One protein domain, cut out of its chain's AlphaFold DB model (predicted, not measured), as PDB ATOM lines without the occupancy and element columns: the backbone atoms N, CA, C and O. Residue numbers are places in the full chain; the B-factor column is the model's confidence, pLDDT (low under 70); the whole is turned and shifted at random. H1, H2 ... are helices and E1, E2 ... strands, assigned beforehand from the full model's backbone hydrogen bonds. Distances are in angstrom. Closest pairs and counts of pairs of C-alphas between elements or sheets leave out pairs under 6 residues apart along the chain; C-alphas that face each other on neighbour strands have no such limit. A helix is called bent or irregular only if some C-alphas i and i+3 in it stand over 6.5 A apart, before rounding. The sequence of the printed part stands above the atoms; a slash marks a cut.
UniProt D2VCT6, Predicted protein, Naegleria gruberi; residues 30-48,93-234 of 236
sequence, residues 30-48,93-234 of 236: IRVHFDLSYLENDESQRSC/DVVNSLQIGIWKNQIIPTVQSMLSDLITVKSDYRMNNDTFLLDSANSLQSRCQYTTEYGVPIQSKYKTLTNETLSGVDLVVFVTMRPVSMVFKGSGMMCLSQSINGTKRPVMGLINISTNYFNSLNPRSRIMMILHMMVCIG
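This is residues 30 to 48 and 93 to 234 of the 236 residues of the protein "Predicted protein" of Naegleria gruberi (UniProt D2VCT6). A strongly twisted sheet of four strands forms a slab, with helix H4 packed along one face over E4 and E3 and the arm H2b beside it, near the edge strand E1. A long stretch with no named element, residues 119 to 170, loops past one end of the sheet and over its opposite face; H3 caps the sheet's other end and H1 sits near E2. The printed part has 161 residues, with four named helices and four named strands in the order E1 H1 H2 E2 E3 E4 H3 H4. The sheet is mixed, in the order E1 E2 E4 E3, and the class is mixed, helices and strands, with 80 residues in named elements, under half. The whole is compact, with a radius of gyration of the C-alphas of 15.3 A and spans of 43 by 35 by 28 A.

E1 is residues 32 to 35, 9.7 A long, beginning at C-alpha 32 (-2.721, 0.976, 82.334). H1 is residues 37 to 40, 5.0 A. H2, residues 97 to 118, was assigned as one helix by its hydrogen bonds but is bent: C-alphas 105 and 108 are 6.9 A apart. Its arms, H2a of residues 97 to 105, 11.9 A, and H2b of residues 108 to 118, 15.2 A, stand at a shallow tilt of 26 degrees. E2 is residues 171 to 177, 19.7 A; E3 is residues 186 to 196, 29.4 A; E4 is residues 199 to 209, 29.8 A. H3 is residues 211 to 216, 8.7 A, and H4 is residues 219 to 233, 21.6 A, ending at C-alpha 233 (-3.500, 11.939, 77.345).

E1 and E2 are parallel at 35 degrees, with N 33 and O 171 within hydrogen-bond range at 2.8 A. E2 and E4 are parallel at 16 degrees, with N 174 and O 205 at 3.0 A. E3 and E4 form an antiparallel hairpin at 160 degrees, with N 189 and O 206 at 2.9 A. H2b and H4 are on one face of the sheet, an arrangement of two layers, one of strands and one of helices. H4 has a height over the sheet of 9.5 A and runs along the strands, at 20 degrees to E4 on the local plane; the closest C-alphas of E3 and H4 are those of Gly 188 and Met 229, 4.3 A apart. H4 touches H2b with residues 223 to 227 alone, at a steep tilt of 60 degrees, the same way; their closest C-alphas are those of Val 111 and Ile 223, 6.3 A apart. H1 and H2a only just touch, with 3 pairs of C-alphas within 8 A, the closest those of Leu 39 and Ile 100 at 6.7 A. H1 and H3 each only graze the sheet, and H2a is not on it. In H2a, H2b, H3 and H4 every O i to N i+4 pair is within hydrogen-bond range; H1 is too short for such a pair, and its one O i to N i+3 pair is within range.

The two C-alphas farthest apart are those of Leu 98 and Gly 198, 43.4 A. Residues 49 to 92 are not printed, and C-alphas 48 and 93 are 5.9 A apart across the cut. The link from H2 to E2, 52 residues, is long. The mean pLDDT of the printed part is 78.6, with residues 41 to 46, 128 to 153, 159 to 165 and 180 to 184 under 70.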
ATOM      1  N   ILE A  30       4.347   1.596  84.589       89.69
ATOM      2  CA  ILE A  30       2.966   2.078  84.574       89.69
ATOM      3  C   ILE A  30       1.998   0.910  84.345       89.69
ATOM      4  O   ILE A  30       2.220   0.056  83.482       89.69
ATOM      5  N   ARG A  31       0.903   0.891  85.107       89.31
ATOM      6  CA  ARG A  31      -0.174  -0.098  84.991       89.31
ATOM      7  C   ARG A  31      -1.398   0.576  84.379       89.31
ATOM      8  O   ARG A  31      -2.107   1.321  85.053       89.31
ATOM      9  N   VAL A  32      -1.619   0.354  83.086       91.44
ATOM     10  CA  VAL A  32      -2.721   0.976  82.334       91.44
ATOM     11  C   VAL A  32      -3.846  -0.027  82.114       91.44
ATOM     12  O   VAL A  32      -3.619  -1.100  81.557       91.44
ATOM     13  N   HIS A  33      -5.066   0.340  82.492       91.19
ATOM     14  CA  HIS A  33      -6.279  -0.418  82.215       91.19
ATOM     15  C   HIS A  33      -7.034   0.209  81.042       91.19
ATOM     16  O   HIS A  33      -7.504   1.340  81.141       91.19
ATOM     17  N   PHE A  34      -7.176  -0.528  79.941       92.00
ATOM     18  CA  PHE A  34      -8.035  -0.125  78.829       92.00
ATOM     19  C   PHE A  34      -9.443  -0.689  79.040       92.00
ATOM     20  O   PHE A  34      -9.612  -1.908  79.046       92.00
ATOM     21  N   ASP A  35     -10.443   0.182  79.194       88.62
ATOM     22  CA  ASP A  35     -11.850  -0.225  79.240       88.62
ATOM     23  C   ASP A  35     -12.432  -0.211  77.819       88.62
ATOM     24  O   ASP A  35     -12.537   0.836  77.169       88.62
ATOM     25  N   LEU A  36     -12.793  -1.405  77.349       88.50
ATOM     26  CA  LEU A  36     -13.369  -1.661  76.031       88.50
ATOM     27  C   LEU A  36     -14.896  -1.799  76.068       88.50
ATOM     28  O   LEU A  36     -15.496  -2.115  75.044       88.50
ATOM     29  N   SER A  37     -15.557  -1.550  77.202       84.12
ATOM     30  CA  SER A  37     -17.008  -1.723  77.341       84.12
ATOM     31  C   SER A  37     -17.806  -0.966  76.278       84.12
ATOM     32  O   SER A  37     -18.856  -1.438  75.852       84.12
ATOM     33  N   TYR A  38     -17.295   0.186  75.826       81.75
ATOM     34  CA  TYR A  38     -17.934   0.991  74.784       81.75
ATOM     35  C   TYR A  38     -17.764   0.450  73.368       81.75
ATOM     36  O   TYR A  38     -18.457   0.913  72.466       81.75
ATOM     37  N   LEU A  39     -16.856  -0.502  73.165       83.19
ATOM     38  CA  LEU A  39     -16.750  -1.279  71.932       83.19
ATOM     39  C   LEU A  39     -17.579  -2.558  71.988       83.19
ATOM     40  O   LEU A  39     -17.858  -3.128  70.944       83.19
ATOM     41  N   GLU A  40     -17.900  -3.046  73.186       78.81
ATOM     42  CA  GLU A  40     -18.511  -4.360  73.371       78.81
ATOM     43  C   GLU A  40     -20.029  -4.311  73.469       78.81
ATOM     44  O   GLU A  40     -20.683  -5.165  72.885       78.81
ATOM     45  N   ASN A  41     -20.578  -3.358  74.228       65.06
ATOM     46  CA  ASN A  41     -21.977  -3.406  74.659       65.06
ATOM     47  C   ASN A  41     -22.630  -2.020  74.781       65.06
ATOM     48  O   ASN A  41     -23.633  -1.877  75.479       65.06
ATOM     49  N   ASP A  42     -22.071  -0.975  74.167       64.38
ATOM     50  CA  ASP A  42     -22.656   0.364  74.298       64.38
ATOM     51  C   ASP A  42     -23.766   0.623  73.279       64.38
ATOM     52  O   ASP A  42     -23.601   1.367  72.314       64.38
ATOM     53  N   GLU A  43     -24.932   0.042  73.547       43.88
ATOM     54  CA  GLU A  43     -26.183   0.352  72.847       43.88
ATOM     55  C   GLU A  43     -26.590   1.838  72.983       43.88
ATOM     56  O   GLU A  43     -27.439   2.314  72.231       43.88
ATOM     57  N   SER A  44     -25.963   2.620  73.882       51.44
ATOM     58  CA  SER A  44     -26.286   4.035  74.127       51.44
ATOM     59  C   SER A  44     -25.584   5.040  73.189       51.44
ATOM     60  O   SER A  44     -25.389   6.201  73.546       51.44
ATOM     61  N   GLN A  45     -25.313   4.635  71.939       58.12
ATOM     62  CA  GLN A  45     -25.005   5.510  70.785       58.12
ATOM     63  C   GLN A  45     -23.564   6.050  70.651       58.12
ATOM     64  O   GLN A  45     -23.355   7.004  69.895       58.12
ATOM     65  N   ARG A  46     -22.546   5.491  71.330       68.31
ATOM     66  CA  ARG A  46     -21.154   6.015  71.226       68.31
ATOM     67  C   ARG A  46     -20.181   5.173  70.404       68.31
ATOM     68  O   ARG A  46     -19.094   5.663  70.105       68.31
ATOM     69  N   SER A  47     -20.578   3.977  69.987       75.19
ATOM     70  CA  SER A  47     -19.912   3.230  68.916       75.19
ATOM     71  C   SER A  47     -20.956   2.776  67.901       75.19
ATOM     72  O   SER A  47     -22.128   2.604  68.235       75.19
ATOM     73  N   CYS A  48     -20.545   2.612  66.650       80.12
ATOM     74  CA  CYS A  48     -21.436   2.144  65.593       80.12
ATOM     75  C   CYS A  48     -21.499   0.616  65.599       80.12
ATOM     76  O   CYS A  48     -20.471  -0.014  65.405       80.12
ATOM     77  N   ASP A  93     -18.092   2.116  59.434       83.44
ATOM     78  CA  ASP A  93     -18.015   2.618  60.805       83.44
ATOM     79  C   ASP A  93     -18.371   1.540  61.831       83.44
ATOM     80  O   ASP A  93     -18.014   1.669  63.004       83.44
ATOM     81  N   VAL A  94     -19.028   0.462  61.380       86.25
ATOM     82  CA  VAL A  94     -19.527  -0.621  62.228       86.25
ATOM     83  C   VAL A  94     -18.386  -1.385  62.898       86.25
ATOM     84  O   VAL A  94     -17.526  -1.987  62.243       86.25
ATOM     85  N   VAL A  95     -18.436  -1.380  64.228       87.06
ATOM     86  CA  VAL A  95     -17.624  -2.162  65.144       87.06
ATOM     87  C   VAL A  95     -18.212  -3.564  65.251       87.06
ATOM     88  O   VAL A  95     -19.351  -3.742  65.675       87.06
ATOM     89  N   ASN A  96     -17.437  -4.575  64.871       85.88
ATOM     90  CA  ASN A  96     -17.853  -5.975  64.928       85.88
ATOM     91  C   ASN A  96     -16.976  -6.813  65.872       85.88
ATOM     92  O   ASN A  96     -15.903  -6.401  66.316       85.88
ATOM     93  N   SER A  97     -17.427  -8.036  66.155       87.25
ATOM     94  CA  SER A  97     -16.752  -8.964  67.071       87.25
ATOM     95  C   SER A  97     -15.312  -9.292  66.666       87.25
ATOM     96  O   SER A  97     -14.451  -9.436  67.535       87.25
ATOM     97  N   LEU A  98     -15.017  -9.356  65.364       88.06
ATOM     98  CA  LEU A  98     -13.660  -9.582  64.867       88.06
ATOM     99  C   LEU A  98     -12.733  -8.419  65.245       88.06
ATOM    100  O   LEU A  98     -11.617  -8.642  65.715       88.06
ATOM    101  N   GLN A  99     -13.194  -7.180  65.082       87.31
ATOM    102  CA  GLN A  99     -12.420  -5.993  65.445       87.31
ATOM    103  C   GLN A  99     -12.215  -5.896  66.958       87.31
ATOM    104  O   GLN A  99     -11.097  -5.636  67.401       87.31
ATOM    105  N   ILE A 100     -13.246  -6.183  67.756       88.62
ATOM    106  CA  ILE A 100     -13.129  -6.263  69.220       88.62
ATOM    107  C   ILE A 100     -12.092  -7.329  69.612       88.62
ATOM    108  O   ILE A 100     -11.257  -7.100  70.487       88.62
ATOM    109  N   GLY A 101     -12.081  -8.473  68.920       91.00
ATOM    110  CA  GLY A 101     -11.070  -9.515  69.097       91.00
ATOM    111  C   GLY A 101      -9.644  -9.034  68.805       91.00
ATOM    112  O   GLY A 101      -8.727  -9.350  69.560       91.00
ATOM    113  N   ILE A 102      -9.443  -8.228  67.756       91.62
ATOM    114  CA  ILE A 102      -8.139  -7.613  67.442       91.62
ATOM    115  C   ILE A 102      -7.693  -6.676  68.571       91.62
ATOM    116  O   ILE A 102      -6.528  -6.712  68.976       91.62
ATOM    117  N   TRP A 103      -8.607  -5.873  69.119       92.56
ATOM    118  CA  TRP A 103      -8.314  -5.016  70.267       92.56
ATOM    119  C   TRP A 103      -7.861  -5.824  71.481       92.56
ATOM    120  O   TRP A 103      -6.764  -5.593  71.989       92.56
ATOM    121  N   LYS A 104      -8.668  -6.806  71.897       93.06
ATOM    122  CA  LYS A 104      -8.417  -7.628  73.088       93.06
ATOM    123  C   LYS A 104      -7.144  -8.458  72.989       93.06
ATOM    124  O   LYS A 104      -6.394  -8.538  73.954       93.06
ATOM    125  N   ASN A 105      -6.903  -9.071  71.833       94.69
ATOM    126  CA  ASN A 105      -5.894 -10.122  71.714       94.69
ATOM    127  C   ASN A 105      -4.569  -9.638  71.123       94.69
ATOM    128  O   ASN A 105      -3.569 -10.339  71.240       94.69
ATOM    129  N   GLN A 106      -4.548  -8.480  70.455       94.44
ATOM    130  CA  GLN A 106      -3.350  -7.994  69.762       94.44
ATOM    131  C   GLN A 106      -2.973  -6.586  70.204       94.44
ATOM    132  O   GLN A 106      -1.859  -6.366  70.673       94.44
ATOM    133  N   ILE A 107      -3.887  -5.625  70.069       95.00
ATOM    134  CA  ILE A 107      -3.550  -4.208  70.246       95.00
ATOM    135  C   ILE A 107      -3.317  -3.872  71.717       95.00
ATOM    136  O   ILE A 107      -2.242  -3.378  72.048       95.00
ATOM    137  N   ILE A 108      -4.280  -4.166  72.597       94.94
ATOM    138  CA  ILE A 108      -4.176  -3.817  74.019       94.94
ATOM    139  C   ILE A 108      -2.987  -4.505  74.698       94.94
ATOM    140  O   ILE A 108      -2.180  -3.778  75.280       94.94
ATOM    141  N   PRO A 109      -2.782  -5.832  74.572       95.19
ATOM    142  CA  PRO A 109      -1.631  -6.484  75.196       95.19
ATOM    143  C   PRO A 109      -0.298  -5.904  74.714       95.19
ATOM    144  O   PRO A 109       0.610  -5.676  75.511       95.19
ATOM    145  N   THR A 110      -0.190  -5.601  73.415       96.44
ATOM    146  CA  THR A 110       1.044  -5.046  72.841       96.44
ATOM    147  C   THR A 110       1.311  -3.631  73.343       96.44
ATOM    148  O   THR A 110       2.426  -3.325  73.758       96.44
ATOM    149  N   VAL A 111       0.295  -2.764  73.339       96.12
ATOM    150  CA  VAL A 111       0.416  -1.387  73.836       96.12
ATOM    151  C   VAL A 111       0.733  -1.381  75.330       96.12
ATOM    152  O   VAL A 111       1.614  -0.640  75.750       96.12
ATOM    153  N   GLN A 112       0.067  -2.221  76.129       94.25
ATOM    154  CA  GLN A 112       0.350  -2.350  77.560       94.25
ATOM    155  C   GLN A 112       1.794  -2.785  77.809       94.25
ATOM    156  O   GLN A 112       2.477  -2.126  78.583       94.25
ATOM    157  N   SER A 113       2.278  -3.819  77.109       93.25
ATOM    158  CA  SER A 113       3.676  -4.259  77.212       93.25
ATOM    159  C   SER A 113       4.641  -3.119  76.891       93.25
ATOM    160  O   SER A 113       5.523  -2.820  77.687       93.25
ATOM    161  N   MET A 114       4.430  -2.419  75.772       94.44
ATOM    162  CA  MET A 114       5.291  -1.303  75.370       94.44
ATOM    163  C   MET A 114       5.282  -0.166  76.395       94.44
ATOM    164  O   MET A 114       6.335   0.370  76.721       94.44
ATOM    165  N   LEU A 115       4.116   0.216  76.921       93.38
ATOM    166  CA  LEU A 115       4.030   1.260  77.944       93.38
ATOM    167  C   LEU A 115       4.703   0.823  79.246       93.38
ATOM    168  O   LEU A 115       5.397   1.627  79.861       93.38
ATOM    169  N   SER A 116       4.532  -0.436  79.655       90.06
ATOM    170  CA  SER A 116       5.180  -0.968  80.852       90.06
ATOM    171  C   SER A 116       6.705  -1.019  80.723       90.06
ATOM    172  O   SER A 116       7.389  -0.763  81.712       90.06
ATOM    173  N   ASP A 117       7.229  -1.279  79.524       88.81
ATOM    174  CA  ASP A 117       8.671  -1.283  79.252       88.81
ATOM    175  C   ASP A 117       9.258   0.136  79.163       88.81
ATOM    176  O   ASP A 117      10.398   0.370  79.563       88.81
ATOM    177  N   LEU A 118       8.489   1.094  78.631       89.62
ATOM    178  CA  LEU A 118       8.966   2.454  78.354       89.62
ATOM    179  C   LEU A 118       8.750   3.437  79.508       89.62
ATOM    180  O   LEU A 118       9.468   4.433  79.599       89.62
ATOM    181  N   ILE A 119       7.758   3.203  80.369       89.69
ATOM    182  CA  ILE A 119       7.314   4.187  81.359       89.69
ATOM    183  C   ILE A 119       7.414   3.612  82.762       89.69
ATOM    184  O   ILE A 119       6.665   2.717  83.159       89.69
ATOM    185  N   THR A 120       8.284   4.229  83.557       88.62
ATOM    186  CA  THR A 120       8.401   3.947  84.986       88.62
ATOM    187  C   THR A 120       7.688   5.002  85.827       88.62
ATOM    188  O   THR A 120       7.909   6.202  85.673       88.62
ATOM    189  N   VAL A 121       6.893   4.550  86.783       85.00
ATOM    190  CA  VAL A 121       6.254   5.322  87.838       85.00
ATOM    191  C   VAL A 121       6.991   5.056  89.148       85.00
ATOM    192  O   VAL A 121       7.006   3.927  89.634       85.00
ATOM    193  N   LYS A 122       7.582   6.095  89.750       84.69
ATOM    194  CA  LYS A 122       8.187   5.967  91.087       84.69
ATOM    195  C   LYS A 122       7.123   5.519  92.091       84.69
ATOM    196  O   LYS A 122       5.990   5.990  92.009       84.69
ATOM    197  N   SER A 123       7.508   4.669  93.042       82.50
ATOM    198  CA  SER A 123       6.627   4.121  94.087       82.50
ATOM    199  C   SER A 123       5.738   5.181  94.728       82.50
ATOM    200  O   SER A 123       4.530   4.998  94.814       82.50
ATOM    201  N   ASP A 124       6.323   6.327  95.067       82.62
ATOM    202  CA  ASP A 124       5.653   7.401  95.801       82.62
ATOM    203  C   ASP A 124       4.639   8.166  94.939       82.62
ATOM    204  O   ASP A 124       3.878   8.979  95.446       82.62
ATOM    205  N   TYR A 125       4.613   7.939  93.628       80.56
ATOM    206  CA  TYR A 125       3.622   8.530  92.731       80.56
ATOM    207  C   TYR A 125       2.610   7.510  92.217       80.56
ATOM    208  O   TYR A 125       1.745   7.885  91.424       80.56
ATOM    209  N   ARG A 126       2.711   6.236  92.616       80.25
ATOM    210  CA  ARG A 126       1.759   5.199  92.211       80.25
ATOM    211  C   ARG A 126       0.399   5.423  92.844       80.25
ATOM    212  O   ARG A 126       0.287   5.969  93.939       80.25
ATOM    213  N   MET A 127      -0.631   4.954  92.149       74.81
ATOM    214  CA  MET A 127      -1.937   4.809  92.776       74.81
ATOM    215  C   MET A 127      -1.823   3.751  93.876       74.81
ATOM    216  O   MET A 127      -1.321   2.647  93.631       74.81
ATOM    217  N   ASN A 128      -2.262   4.102  95.086       67.38
ATOM    218  CA  ASN A 128      -2.318   3.159  96.196       67.38
ATOM    219  C   ASN A 128      -3.261   2.009  95.823       67.38
ATOM    220  O   ASN A 128      -4.327   2.241  95.253       67.38
ATOM    221  N   ASN A 129      -2.863   0.774  96.144       58.62
ATOM    222  CA  ASN A 129      -3.553  -0.441  95.692       58.62
ATOM    223  C   ASN A 129      -5.038  -0.507  96.099       58.62
ATOM    224  O   ASN A 129      -5.798  -1.214  95.445       58.62
ATOM    225  N   ASP A 130      -5.458   0.255  97.110       51.12
ATOM    226  CA  ASP A 130      -6.790   0.122  97.712       51.12
ATOM    227  C   ASP A 130      -7.743   1.280  97.399       51.12
ATOM    228  O   ASP A 130      -8.873   1.290  97.874       51.12
ATOM    229  N   THR A 131      -7.307   2.294  96.648       53.09
ATOM    230  CA  THR A 131      -8.103   3.515  96.473       53.09
ATOM    231  C   THR A 131      -7.851   4.166  95.122       53.09
ATOM    232  O   THR A 131      -7.067   5.106  94.980       53.09
ATOM    233  N   PHE A 132      -8.609   3.736  94.114       55.84
ATOM    234  CA  PHE A 132      -8.880   4.599  92.969       55.84
ATOM    235  C   PHE A 132      -9.885   5.677  93.423       55.84
ATOM    236  O   PHE A 132     -11.094   5.565  93.234       55.84
ATOM    237  N   LEU A 133      -9.383   6.680  94.152       53.91
ATOM    238  CA  LEU A 133     -10.164   7.773  94.737       53.91
ATOM    239  C   LEU A 133     -10.643   8.724  93.632       53.91
ATOM    240  O   LEU A 133      -9.980   9.703  93.297       53.91
ATOM    241  N   LEU A 134     -11.816   8.431  93.072       58.38
ATOM    242  CA  LEU A 134     -12.476   9.252  92.059       58.38
ATOM    243  C   LEU A 134     -13.442  10.294  92.651       58.38
ATOM    244  O   LEU A 134     -14.480  10.582  92.054       58.38
ATOM    245  N   ASP A 135     -13.089  10.939  93.769       48.62
ATOM    246  CA  ASP A 135     -13.845  12.102  94.282       48.62
ATOM    247  C   ASP A 135     -14.029  13.180  93.197       48.62
ATOM    248  O   ASP A 135     -15.036  13.885  93.150       48.62
ATOM    249  N   SER A 136     -13.102  13.249  92.239       48.03
ATOM    250  CA  SER A 136     -13.141  14.163  91.104       48.03
ATOM    251  C   SER A 136     -13.802  13.617  89.821       48.03
ATOM    252  O   SER A 136     -14.010  14.401  88.902       48.03
ATOM    253  N   ALA A 137     -14.221  12.342  89.743       48.84
ATOM    254  CA  ALA A 137     -15.154  11.879  88.692       48.84
ATOM    255  C   ALA A 137     -16.633  12.031  89.087       48.84
ATOM    256  O   ALA A 137     -17.515  11.908  88.232       48.84
ATOM    257  N   ASN A 138     -16.900  12.283  90.371       49.34
ATOM    258  CA  ASN A 138     -18.223  12.640  90.879       49.34
ATOM    259  C   ASN A 138     -18.539  14.132  90.707       49.34
ATOM    260  O   ASN A 138     -19.701  14.522  90.816       49.34
ATOM    261  N   SER A 139     -17.546  14.971  90.393       51.97
ATOM    262  CA  SER A 139     -17.807  16.351  89.999       51.97
ATOM    263  C   SER A 139     -18.281  16.394  88.541       51.97
ATOM    264  O   SER A 139     -17.661  15.829  87.638       51.97
ATOM    265  N   LEU A 140     -19.381  17.108  88.295       49.47
ATOM    266  CA  LEU A 140     -19.989  17.347  86.973       49.47
ATOM    267  C   LEU A 140     -19.070  18.109  85.984       49.47
ATOM    268  O   LEU A 140     -19.522  18.553  84.937       49.47
ATOM    269  N   GLN A 141     -17.790  18.300  86.316       50.47
ATOM    270  CA  GLN A 141     -16.811  19.099  85.571       50.47
ATOM    271  C   GLN A 141     -15.674  18.264  84.958       50.47
ATOM    272  O   GLN A 141     -14.685  18.823  84.480       50.47
ATOM    273  N   SER A 142     -15.755  16.929  84.980       56.28
ATOM    274  CA  SER A 142     -14.730  16.108  84.321       56.28
ATOM    275  C   SER A 142     -14.817  16.259  82.793       56.28
ATOM    276  O   SER A 142     -15.880  16.080  82.206       56.28
ATOM    277  N   ARG A 143     -13.691  16.569  82.131       58.12
ATOM    278  CA  ARG A 143     -13.612  16.916  80.689       58.12
ATOM    279  C   ARG A 143     -14.131  15.838  79.726       58.12
ATOM    280  O   ARG A 143     -14.392  16.119  78.560       58.12
ATOM    281  N   CYS A 144     -14.243  14.602  80.207       61.47
ATOM    282  CA  CYS A 144     -14.780  13.477  79.442       61.47
ATOM    283  C   CYS A 144     -16.228  13.135  79.784       61.47
ATOM    284  O   CYS A 144     -16.819  12.309  79.098       61.47
ATOM    285  N   GLN A 145     -16.821  13.730  80.817       55.59
ATOM    286  CA  GLN A 145     -18.264  13.659  81.005       55.59
ATOM    287  C   GLN A 145     -18.882  14.808  80.223       55.59
ATOM    288  O   GLN A 145     -18.598  15.961  80.524       55.59
ATOM    289  N   TYR A 146     -19.696  14.474  79.220       52.03
ATOM    290  CA  TYR A 146     -20.725  15.363  78.666       52.03
ATOM    291  C   TYR A 146     -20.285  16.821  78.420       52.03
ATOM    292  O   TYR A 146     -21.020  17.742  78.731       52.03
ATOM    293  N   THR A 147     -19.068  17.067  77.933       45.66
ATOM    294  CA  THR A 147     -18.575  18.449  77.727       45.66
ATOM    295  C   THR A 147     -17.759  18.625  76.451       45.66
ATOM    296  O   THR A 147     -17.417  19.748  76.102       45.66
ATOM    297  N   THR A 148     -17.445  17.543  75.732       49.12
ATOM    298  CA  THR A 148     -16.630  17.584  74.509       49.12
ATOM    299  C   THR A 148     -17.061  16.501  73.528       49.12
ATOM    300  O   THR A 148     -17.648  15.497  73.941       49.12
ATOM    301  N   GLU A 149     -16.668  16.659  72.260       48.75
ATOM    302  CA  GLU A 149     -16.729  15.702  71.137       48.75
ATOM    303  C   GLU A 149     -16.447  14.227  71.525       48.75
ATOM    304  O   GLU A 149     -16.860  13.277  70.855       48.75
ATOM    305  N   TYR A 150     -15.759  14.047  72.649       54.19
ATOM    306  CA  TYR A 150     -15.162  12.830  73.162       54.19
ATOM    307  C   TYR A 150     -15.890  12.232  74.369       54.19
ATOM    308  O   TYR A 150     -15.456  11.208  74.890       54.19
ATOM    309  N   GLY A 151     -16.991  12.832  74.829       61.09
ATOM    310  CA  GLY A 151     -17.625  12.438  76.082       61.09
ATOM    311  C   GLY A 151     -17.979  10.944  76.145       61.09
ATOM    312  O   GLY A 151     -18.453  10.380  75.150       61.09
ATOM    313  N   VAL A 152     -17.768  10.310  77.301       64.38
ATOM    314  CA  VAL A 152     -18.337   9.005  77.681       64.38
ATOM    315  C   VAL A 152     -18.866   9.072  79.114       64.38
ATOM    316  O   VAL A 152     -18.235   9.686  79.981       64.38
ATOM    317  N   PRO A 153     -20.016   8.446  79.405       68.50
ATOM    318  CA  PRO A 153     -20.540   8.393  80.759       68.50
ATOM    319  C   PRO A 153     -19.654   7.511  81.638       68.50
ATOM    320  O   PRO A 153     -19.795   6.298  81.630       68.50
ATOM    321  N   ILE A 154     -18.761   8.094  82.445       73.25
ATOM    322  CA  ILE A 154     -17.930   7.312  83.378       73.25
ATOM    323  C   ILE A 154     -18.835   6.404  84.231       73.25
ATOM    324  O   ILE A 154     -19.654   6.896  85.017       73.25
ATOM    325  N   GLN A 155     -18.687   5.084  84.054       72.75
ATOM    326  CA  GLN A 155     -19.528   4.079  84.705       72.75
ATOM    327  C   GLN A 155     -19.410   4.168  86.227       72.75
ATOM    328  O   GLN A 155     -18.348   4.484  86.768       72.75
ATOM    329  N   SER A 156     -20.495   3.830  86.924       71.56
ATOM    330  CA  SER A 156     -20.562   3.860  88.391       71.56
ATOM    331  C   SER A 156     -19.458   3.037  89.056       71.56
ATOM    332  O   SER A 156     -18.933   3.476  90.072       71.56
ATOM    333  N   LYS A 157     -19.027   1.920  88.448       74.12
ATOM    334  CA  LYS A 157     -17.922   1.079  88.949       74.12
ATOM    335  C   LYS A 157     -16.597   1.840  89.110       74.12
ATOM    336  O   LYS A 157     -15.769   1.458  89.926       74.12
ATOM    337  N   TYR A 158     -16.380   2.908  88.341       74.56
ATOM    338  CA  TYR A 158     -15.209   3.771  88.507       74.56
ATOM    339  C   TYR A 158     -15.425   4.789  89.635       74.56
ATOM    340  O   TYR A 158     -14.485   5.197  90.291       74.56
ATOM    341  N   LYS A 159     -16.664   5.171  89.936       68.38
ATOM    342  CA  LYS A 159     -16.993   6.215  90.921       68.38
ATOM    343  C   LYS A 159     -16.964   5.744  92.383       68.38
ATOM    344  O   LYS A 159     -17.197   6.551  93.279       68.38
ATOM    345  N   THR A 160     -16.708   4.460  92.632       62.88
ATOM    346  CA  THR A 160     -16.747   3.834  93.964       62.88
ATOM    347  C   THR A 160     -15.351   3.496  94.486       62.88
ATOM    348  O   THR A 160     -14.533   2.949  93.752       62.88
ATOM    349  N   LEU A 161     -15.115   3.752  95.777       56.59
ATOM    350  CA  LEU A 161     -13.801   3.675  96.438       56.59
ATOM    351  C   LEU A 161     -13.172   2.277  96.517       56.59
ATOM    352  O   LEU A 161     -11.965   2.178  96.694       56.59
ATOM    353  N   THR A 162     -13.957   1.208  96.382       58.31
ATOM    354  CA  THR A 162     -13.532  -0.173  96.673       58.31
ATOM    355  C   THR A 162     -13.611  -1.091  95.453       58.31
ATOM    356  O   THR A 162     -13.983  -2.257  95.570       58.31
ATOM    357  N   ASN A 163     -13.329  -0.581  94.253       60.81
ATOM    358  CA  ASN A 163     -13.325  -1.436  93.069       60.81
ATOM    359  C   ASN A 163     -12.028  -2.262  93.002       60.81
ATOM    360  O   ASN A 163     -11.017  -1.786  92.487       60.81
ATOM    361  N   GLU A 164     -12.079  -3.510  93.481       63.47
ATOM    362  CA  GLU A 164     -10.966  -4.477  93.426       63.47
ATOM    363  C   GLU A 164     -10.393  -4.640  92.008       63.47
ATOM    364  O   GLU A 164      -9.189  -4.809  91.836       63.47
ATOM    365  N   THR A 165     -11.231  -4.494  90.975       64.81
ATOM    366  CA  THR A 165     -10.835  -4.590  89.557       64.81
ATOM    367  C   THR A 165      -9.832  -3.509  89.136       64.81
ATOM    368  O   THR A 165      -9.148  -3.659  88.127       64.81
ATOM    369  N   LEU A 166      -9.756  -2.402  89.882       73.19
ATOM    370  CA  LEU A 166      -8.836  -1.289  89.629       73.19
ATOM    371  C   LEU A 166      -7.695  -1.232  90.644       73.19
ATOM    372  O   LEU A 166      -6.918  -0.273  90.637       73.19
ATOM    373  N   SER A 167      -7.575  -2.253  91.498       75.25
ATOM    374  CA  SER A 167      -6.450  -2.366  92.414       75.25
ATOM    375  C   SER A 167      -5.153  -2.392  91.616       75.25
ATOM    376  O   SER A 167      -4.968  -3.182  90.689       75.25
ATOM    377  N   GLY A 168      -4.261  -1.462  91.946       78.00
ATOM    378  CA  GLY A 168      -2.986  -1.337  91.265       78.00
ATOM    379  C   GLY A 168      -3.076  -0.856  89.814       78.00
ATOM    380  O   GLY A 168      -2.156  -1.102  89.045       78.00
ATOM    381  N   VAL A 169      -4.137  -0.162  89.414       85.94
ATOM    382  CA  VAL A 169      -4.178   0.559  88.135       85.94
ATOM    383  C   VAL A 169      -3.699   1.993  88.354       85.94
ATOM    384  O   VAL A 169      -4.209   2.698  89.218       85.94
ATOM    385  N   ASP A 170      -2.731   2.445  87.557       86.62
ATOM    386  CA  ASP A 170      -2.228   3.823  87.600       86.62
ATOM    387  C   ASP A 170      -3.014   4.758  86.664       86.62
ATOM    388  O   ASP A 170      -3.045   5.968  86.880       86.62
ATOM    389  N   LEU A 171      -3.642   4.204  85.621       88.06
ATOM    390  CA  LEU A 171      -4.409   4.946  84.625       88.06
ATOM    391  C   LEU A 171      -5.508   4.079  84.004       88.06
ATOM    392  O   LEU A 171      -5.237   2.975  83.532       88.06
ATOM    393  N   VAL A 172      -6.715   4.633  83.892       88.56
ATOM    394  CA  VAL A 172      -7.813   4.056  83.101       88.56
ATOM    395  C   VAL A 172      -7.943   4.787  81.766       88.56
ATOM    396  O   VAL A 172      -7.992   6.015  81.735       88.56
ATOM    397  N   VAL A 173      -8.044   4.053  80.662       90.50
ATOM    398  CA  VAL A 173      -8.288   4.610  79.326       90.50
ATOM    399  C   VAL A 173      -9.560   4.017  78.747       90.50
ATOM    400  O   VAL A 173      -9.627   2.819  78.488       90.50
ATOM    401  N   PHE A 174     -10.561   4.857  78.505       87.94
ATOM    402  CA  PHE A 174     -11.764   4.445  77.790       87.94
ATOM    403  C   PHE A 174     -11.514   4.435  76.291       87.94
ATOM    404  O   PHE A 174     -11.006   5.413  75.740       87.94
ATOM    405  N   VAL A 175     -11.910   3.355  75.628       88.81
ATOM    406  CA  VAL A 175     -11.782   3.227  74.177       88.81
ATOM    407  C   VAL A 175     -13.156   3.340  73.537       88.81
ATOM    408  O   VAL A 175     -14.060   2.576  73.861       88.81
ATOM    409  N   THR A 176     -13.304   4.283  72.610       85.06
ATOM    410  CA  THR A 176     -14.494   4.415  71.758       85.06
ATOM    411  C   THR A 176     -14.108   4.347  70.288       85.06
ATOM    412  O   THR A 176     -12.989   4.715  69.917       85.06
ATOM    413  N   MET A 177     -15.025   3.863  69.449       83.44
ATOM    414  CA  MET A 177     -14.834   3.825  68.002       83.44
ATOM    415  C   MET A 177     -16.055   4.403  67.298       83.44
ATOM    416  O   MET A 177     -17.107   3.774  67.207       83.44
ATOM    417  N   ARG A 178     -15.903   5.635  66.816       77.94
ATOM    418  CA  ARG A 178     -16.961   6.396  66.147       77.94
ATOM    419  C   ARG A 178     -16.357   7.351  65.119       77.94
ATOM    420  O   ARG A 178     -15.188   7.737  65.247       77.94
ATOM    421  N   PRO A 179     -17.127   7.747  64.094       75.94
ATOM    422  CA  PRO A 179     -16.671   8.736  63.127       75.94
ATOM    423  C   PRO A 179     -16.295  10.049  63.824       75.94
ATOM    424  O   PRO A 179     -16.999  10.517  64.720       75.94
ATOM    425  N   VAL A 180     -15.164  10.638  63.430       69.62
ATOM    426  CA  VAL A 180     -14.618  11.856  64.055       69.62
ATOM    427  C   VAL A 180     -14.814  13.041  63.107       69.62
ATOM    428  O   VAL A 180     -15.680  13.890  63.292       69.62
ATOM    429  N   SER A 181     -14.064  13.083  62.018       64.38
ATOM    430  CA  SER A 181     -14.359  13.915  60.854       64.38
ATOM    431  C   SER A 181     -13.611  13.333  59.658       64.38
ATOM    432  O   SER A 181     -12.895  12.335  59.788       64.38
ATOM    433  N   MET A 182     -13.722  13.939  58.475       56.88
ATOM    434  CA  MET A 182     -12.863  13.516  57.366       56.88
ATOM    435  C   MET A 182     -11.381  13.866  57.608       56.88
ATOM    436  O   MET A 182     -10.516  13.179  57.064       56.88
ATOM    437  N   VAL A 183     -11.074  14.857  58.456       62.62
ATOM    438  CA  VAL A 183      -9.704  15.342  58.717       62.62
ATOM    439  C   VAL A 183      -9.065  14.647  59.922       62.62
ATOM    440  O   VAL A 183      -7.911  14.229  59.853       62.62
ATOM    441  N   PHE A 184      -9.815  14.457  61.009       69.75
ATOM    442  CA  PHE A 184      -9.324  13.785  62.210       69.75
ATOM    443  C   PHE A 184      -9.643  12.297  62.149       69.75
ATOM    444  O   PHE A 184     -10.776  11.895  61.902       69.75
ATOM    445  N   LYS A 185      -8.627  11.461  62.367       78.69
ATOM    446  CA  LYS A 185      -8.769   9.999  62.294       78.69
ATOM    447  C   LYS A 185      -8.875   9.325  63.660       78.69
ATOM    448  O   LYS A 185      -9.320   8.184  63.756       78.69
ATOM    449  N   GLY A 186      -8.508  10.046  64.708       81.19
ATOM    450  CA  GLY A 186      -8.696   9.680  66.101       81.19
ATOM    451  C   GLY A 186      -8.213  10.803  67.011       81.19
ATOM    452  O   GLY A 186      -7.632  11.780  66.537       81.19
ATOM    453  N   SER A 187      -8.454  10.653  68.304       81.56
ATOM    454  CA  SER A 187      -8.078  11.605  69.340       81.56
ATOM    455  C   SER A 187      -7.783  10.886  70.655       81.56
ATOM    456  O   SER A 187      -8.295   9.794  70.918       81.56
ATOM    457  N   GLY A 188      -6.956  11.520  71.484       85.56
ATOM    458  CA  GLY A 188      -6.709  11.141  72.868       85.56
ATOM    459  C   GLY A 188      -6.884  12.364  73.758       85.56
ATOM    460  O   GLY A 188      -6.404  13.445  73.421       85.56
ATOM    461  N   MET A 189      -7.585  12.213  74.878       84.00
ATOM    462  CA  MET A 189      -7.860  13.305  75.808       84.00
ATOM    463  C   MET A 189      -7.711  12.845  77.254       84.00
ATOM    464  O   MET A 189      -8.247  11.813  77.654       84.00
ATOM    465  N   MET A 190      -7.031  13.657  78.066       86.12
ATOM    466  CA  MET A 190      -7.039  13.501  79.517       86.12
ATOM    467  C   MET A 190      -8.404  13.904  80.085       86.12
ATOM    468  O   MET A 190      -8.818  15.061  79.995       86.12
ATOM    469  N   CYS A 191      -9.063  12.952  80.733       79.44
ATOM    470  CA  CYS A 191     -10.354  13.144  81.383       79.44
ATOM    471  C   CYS A 191     -10.205  13.710  82.782       79.44
ATOM    472  O   CYS A 191     -10.928  14.625  83.183       79.44
ATOM    473  N   LEU A 192      -9.265  13.131  83.524       80.44
ATOM    474  CA  LEU A 192      -9.065  13.442  84.918       80.44
ATOM    475  C   LEU A 192      -7.602  13.313  85.299       80.44
ATOM    476  O   LEU A 192      -6.873  12.437  84.830       80.44
ATOM    477  N   SER A 193      -7.212  14.185  86.216       82.88
ATOM    478  CA  SER A 193      -5.936  14.117  86.901       82.88
ATOM    479  C   SER A 193      -6.139  14.176  88.407       82.88
ATOM    480  O   SER A 193      -7.081  14.802  88.892       82.88
ATOM    481  N   GLN A 194      -5.231  13.540  89.133       79.56
ATOM    482  CA  GLN A 194      -5.226  13.483  90.587       79.56
ATOM    483  C   GLN A 194      -3.883  13.980  91.115       79.56
ATOM    484  O   GLN A 194      -2.849  13.786  90.475       79.56
ATOM    485  N   SER A 195      -3.901  14.654  92.266       81.06
ATOM    486  CA  SER A 195      -2.676  15.011  92.981       81.06
ATOM    487  C   SER A 195      -2.235  13.819  93.823       81.06
ATOM    488  O   SER A 195      -2.941  13.428  94.748       81.06
ATOM    489  N   ILE A 196      -1.083  13.244  93.492       80.62
ATOM    490  CA  ILE A 196      -0.456  12.150  94.233       80.62
ATOM    491  C   ILE A 196       0.872  12.695  94.748       80.62
ATOM    492  O   ILE A 196       1.728  13.091  93.956       80.62
ATOM    493  N   ASN A 197       1.014  12.795  96.072       82.44
ATOM    494  CA  ASN A 197       2.190  13.380  96.727       82.44
ATOM    495  C   ASN A 197       2.597  14.745  96.138       82.44
ATOM    496  O   ASN A 197       3.753  14.995  95.800       82.44
ATOM    497  N   GLY A 198       1.607  15.626  95.962       81.88
ATOM    498  CA  GLY A 198       1.799  16.986  95.450       81.88
ATOM    499  C   GLY A 198       2.030  17.085  93.939       81.88
ATOM    500  O   GLY A 198       2.120  18.194  93.419       81.88
ATOM    501  N   THR A 199       2.092  15.962  93.218       82.88
ATOM    502  CA  THR A 199       2.246  15.941  91.758       82.88
ATOM    503  C   THR A 199       0.926  15.594  91.090       82.88
ATOM    504  O   THR A 199       0.339  14.544  91.346       82.88
ATOM    505  N   LYS A 200       0.462  16.469  90.196       83.75
ATOM    506  CA  LYS A 200      -0.745  16.239  89.400       83.75
ATOM    507  C   LYS A 200      -0.435  15.268  88.260       83.75
ATOM    508  O   LYS A 200       0.422  15.560  87.430       83.75
ATOM    509  N   ARG A 201      -1.128  14.131  88.211       82.50
ATOM    510  CA  ARG A 201      -0.928  13.077  87.202       82.50
ATOM    511  C   ARG A 201      -2.236  12.710  86.510       82.50
ATOM    512  O   ARG A 201      -3.269  12.735  87.180       82.50
ATOM    513  N   PRO A 202      -2.222  12.363  85.211       87.06
ATOM    514  CA  PRO A 202      -3.395  11.801  84.557       87.06
ATOM    515  C   PRO A 202      -3.724  10.446  85.189       87.06
ATOM    516  O   PRO A 202      -2.859   9.581  85.289       87.06
ATOM    517  N   VAL A 203      -4.975  10.276  85.612       83.88
ATOM    518  CA  VAL A 203      -5.496   9.004  86.152       83.88
ATOM    519  C   VAL A 203      -6.591   8.427  85.267       83.88
ATOM    520  O   VAL A 203      -6.908   7.243  85.347       83.88
ATOM    521  N   MET A 204      -7.145   9.240  84.366       85.12
ATOM    522  CA  MET A 204      -8.151   8.799  83.420       85.12
ATOM    523  C   MET A 204      -7.992   9.518  82.089       85.12
ATOM    524  O   MET A 204      -7.850  10.744  82.044       85.12
ATOM    525  N   GLY A 205      -8.066   8.756  81.009       87.12
ATOM    526  CA  GLY A 205      -8.074   9.256  79.647       87.12
ATOM    527  C   GLY A 205      -9.162   8.597  78.819       87.12
ATOM    528  O   GLY A 205      -9.786   7.613  79.219       87.12
ATOM    529  N   LEU A 206      -9.375   9.152  77.641       86.38
ATOM    530  CA  LEU A 206     -10.221   8.563  76.626       86.38
ATOM    531  C   LEU A 206      -9.525   8.669  75.282       86.38
ATOM    532  O   LEU A 206      -8.916   9.691  74.964       86.38
ATOM    533  N   ILE A 207      -9.654   7.606  74.500       88.75
ATOM    534  CA  ILE A 207      -9.310   7.598  73.092       88.75
ATOM    535  C   ILE A 207     -10.568   7.360  72.260       88.75
ATOM    536  O   ILE A 207     -11.429   6.539  72.594       88.75
ATOM    537  N   ASN A 208     -10.668   8.093  71.161       85.06
ATOM    538  CA  ASN A 208     -11.684   7.877  70.148       85.06
ATOM    539  C   ASN A 208     -11.013   7.669  68.796       85.06
ATOM    540  O   ASN A 208     -10.084   8.393  68.449       85.06
ATOM    541  N   ILE A 209     -11.462   6.682  68.028       86.06
ATOM    542  CA  ILE A 209     -10.832   6.321  66.759       86.06
ATOM    543  C   ILE A 209     -11.897   6.064  65.697       86.06
ATOM    544  O   ILE A 209     -12.869   5.358  65.944       86.06
ATOM    545  N   SER A 210     -11.691   6.583  64.483       84.94
ATOM    546  CA  SER A 210     -12.533   6.227  63.340       84.94
ATOM    547  C   SER A 210     -12.304   4.764  62.951       84.94
ATOM    548  O   SER A 210     -11.186   4.378  62.596       84.94
ATOM    549  N   THR A 211     -13.372   3.962  62.967       85.94
ATOM    550  CA  THR A 211     -13.337   2.533  62.626       85.94
ATOM    551  C   THR A 211     -12.784   2.284  61.228       85.94
ATOM    552  O   THR A 211     -11.850   1.498  61.070       85.94
ATOM    553  N   ASN A 212     -13.284   3.011  60.224       83.75
ATOM    554  CA  ASN A 212     -12.821   2.896  58.841       83.75
ATOM    555  C   ASN A 212     -11.309   3.130  58.723       83.75
ATOM    556  O   ASN A 212     -10.577   2.319  58.152       83.75
ATOM    557  N   TYR A 213     -10.818   4.207  59.342       87.25
ATOM    558  CA  TYR A 213      -9.392   4.502  59.308       87.25
ATOM    559  C   TYR A 213      -8.578   3.421  60.020       87.25
ATOM    560  O   TYR A 213      -7.645   2.879  59.430       87.25
ATOM    561  N   PHE A 214      -8.961   3.049  61.243       89.19
ATOM    562  CA  PHE A 214      -8.276   2.016  62.021       89.19
ATOM    563  C   PHE A 214      -8.150   0.697  61.256       89.19
ATOM    564  O   PHE A 214      -7.090   0.065  61.254       89.19
ATOM    565  N   ASN A 215      -9.208   0.307  60.550       87.38
ATOM    566  CA  ASN A 215      -9.232  -0.915  59.760       87.38
ATOM    567  C   ASN A 215      -8.294  -0.860  58.554       87.38
ATOM    568  O   ASN A 215      -7.687  -1.880  58.231       87.38
ATOM    569  N   SER A 216      -8.110   0.312  57.940       89.75
ATOM    570  CA  SER A 216      -7.177   0.477  56.816       89.75
ATOM    571  C   SER A 216      -5.699   0.433  57.225       89.75
ATOM    572  O   SER A 216      -4.826   0.207  56.387       89.75
ATOM    573  N   LEU A 217      -5.394   0.609  58.514       91.56
ATOM    574  CA  LEU A 217      -4.031   0.532  59.029       91.56
ATOM    575  C   LEU A 217      -3.534  -0.915  59.146       91.56
ATOM    576  O   LEU A 217      -4.262  -1.819  59.560       91.56
ATOM    577  N   ASN A 218      -2.238  -1.110  58.888       94.81
ATOM    578  CA  ASN A 218      -1.539  -2.341  59.258       94.81
ATOM    579  C   ASN A 218      -1.387  -2.453  60.799       94.81
ATOM    580  O   ASN A 218      -1.494  -1.440  61.500       94.81
ATOM    581  N   PRO A 219      -1.087  -3.648  61.350       92.44
ATOM    582  CA  PRO A 219      -1.008  -3.853  62.801       92.44
ATOM    583  C   PRO A 219      -0.056  -2.897  63.534       92.44
ATOM    584  O   PRO A 219      -0.413  -2.351  64.577       92.44
ATOM    585  N   ARG A 220       1.128  -2.625  62.969       94.69
ATOM    586  CA  ARG A 220       2.106  -1.702  63.566       94.69
ATOM    587  C   ARG A 220       1.561  -0.277  63.624       94.69
ATOM    588  O   ARG A 220       1.698   0.386  64.648       94.69
ATOM    589  N   SER A 221       0.938   0.194  62.548       95.19
ATOM    590  CA  SER A 221       0.340   1.528  62.490       95.19
ATOM    591  C   SER A 221      -0.836   1.674  63.458       95.19
ATOM    592  O   SER A 221      -0.973   2.735  64.058       95.19
ATOM    593  N   ARG A 222      -1.631   0.617  63.685       94.75
ATOM    594  CA  ARG A 222      -2.683   0.615  64.718       94.75
ATOM    595  C   ARG A 222      -2.098   0.816  66.114       94.75
ATOM    596  O   ARG A 222      -2.549   1.696  66.833       94.75
ATOM    597  N   ILE A 223      -1.056   0.060  66.468       95.19
ATOM    598  CA  ILE A 223      -0.360   0.193  67.760       95.19
ATOM    599  C   ILE A 223       0.209   1.608  67.930       95.19
ATOM    600  O   ILE A 223      -0.025   2.247  68.952       95.19
ATOM    601  N   MET A 224       0.907   2.121  66.911       94.31
ATOM    602  CA  MET A 224       1.486   3.468  66.942       94.31
ATOM    603  C   MET A 224       0.424   4.559  67.070       94.31
ATOM    604  O   MET A 224       0.646   5.543  67.767       94.31
ATOM    605  N   MET A 225      -0.740   4.374  66.445       92.81
ATOM    606  CA  MET A 225      -1.872   5.275  66.618       92.81
ATOM    607  C   MET A 225      -2.335   5.301  68.077       92.81
ATOM    608  O   MET A 225      -2.519   6.388  68.616       92.81
ATOM    609  N   ILE A 226      -2.463   4.144  68.740       94.25
ATOM    610  CA  ILE A 226      -2.844   4.110  70.162       94.25
ATOM    611  C   ILE A 226      -1.781   4.804  71.008       94.25
ATOM    612  O   ILE A 226      -2.122   5.680  71.793       94.25
ATOM    613  N   LEU A 227      -0.499   4.482  70.809       94.38
ATOM    614  CA  LEU A 227       0.605   5.120  71.533       94.38
ATOM    615  C   LEU A 227       0.613   6.642  71.347       94.38
ATOM    616  O   LEU A 227       0.786   7.367  72.322       94.38
ATOM    617  N   HIS A 228       0.357   7.138  70.134       92.69
ATOM    618  CA  HIS A 228       0.210   8.571  69.882       92.69
ATOM    619  C   HIS A 228      -0.939   9.179  70.699       92.69
ATOM    620  O   HIS A 228      -0.753  10.212  71.335       92.69
ATOM    621  N   MET A 229      -2.099   8.519  70.770       91.69
ATOM    622  CA  MET A 229      -3.204   9.000  71.609       91.69
ATOM    623  C   MET A 229      -2.866   8.962  73.108       91.69
ATOM    624  O   MET A 229      -3.325   9.822  73.857       91.69
ATOM    625  N   MET A 230      -2.020   8.026  73.547       92.69
ATOM    626  CA  MET A 230      -1.502   7.995  74.920       92.69
ATOM    627  C   MET A 230      -0.593   9.199  75.226       92.69
ATOM    628  O   MET A 230      -0.670   9.744  76.327       92.69
ATOM    629  N   VAL A 231       0.194   9.679  74.252       91.19
ATOM    630  CA  VAL A 231       0.927  10.961  74.367       91.19
ATOM    631  C   VAL A 231      -0.060  12.111  74.579       91.19
ATOM    632  O   VAL A 231       0.118  12.918  75.485       91.19
ATOM    633  N   CYS A 232      -1.153  12.162  73.808       86.69
ATOM    634  CA  CYS A 232      -2.167  13.216  73.943       86.69
ATOM    635  C   CYS A 232      -2.885  13.211  75.307       86.69
ATOM    636  O   CYS A 232      -3.320  14.261  75.780       86.69
ATOM    637  N   ILE A 233      -2.985  12.053  75.968       88.19
ATOM    638  CA  ILE A 233      -3.500  11.939  77.345       88.19
ATOM    639  C   ILE A 233      -2.481  12.475  78.379       88.19
ATOM    640  O   ILE A 233      -2.859  12.785  79.509       88.19
ATOM    641  N   GLY A 234      -1.211  12.652  77.999       84.81
ATOM    642  CA  GLY A 234      -0.148  13.206  78.846       84.81
ATOM    643  C   GLY A 234       0.653  12.151  79.610       84.81
ATOM    644  O   GLY A 234       1.074  12.399  80.739       84.81
TER     645      GLY A 234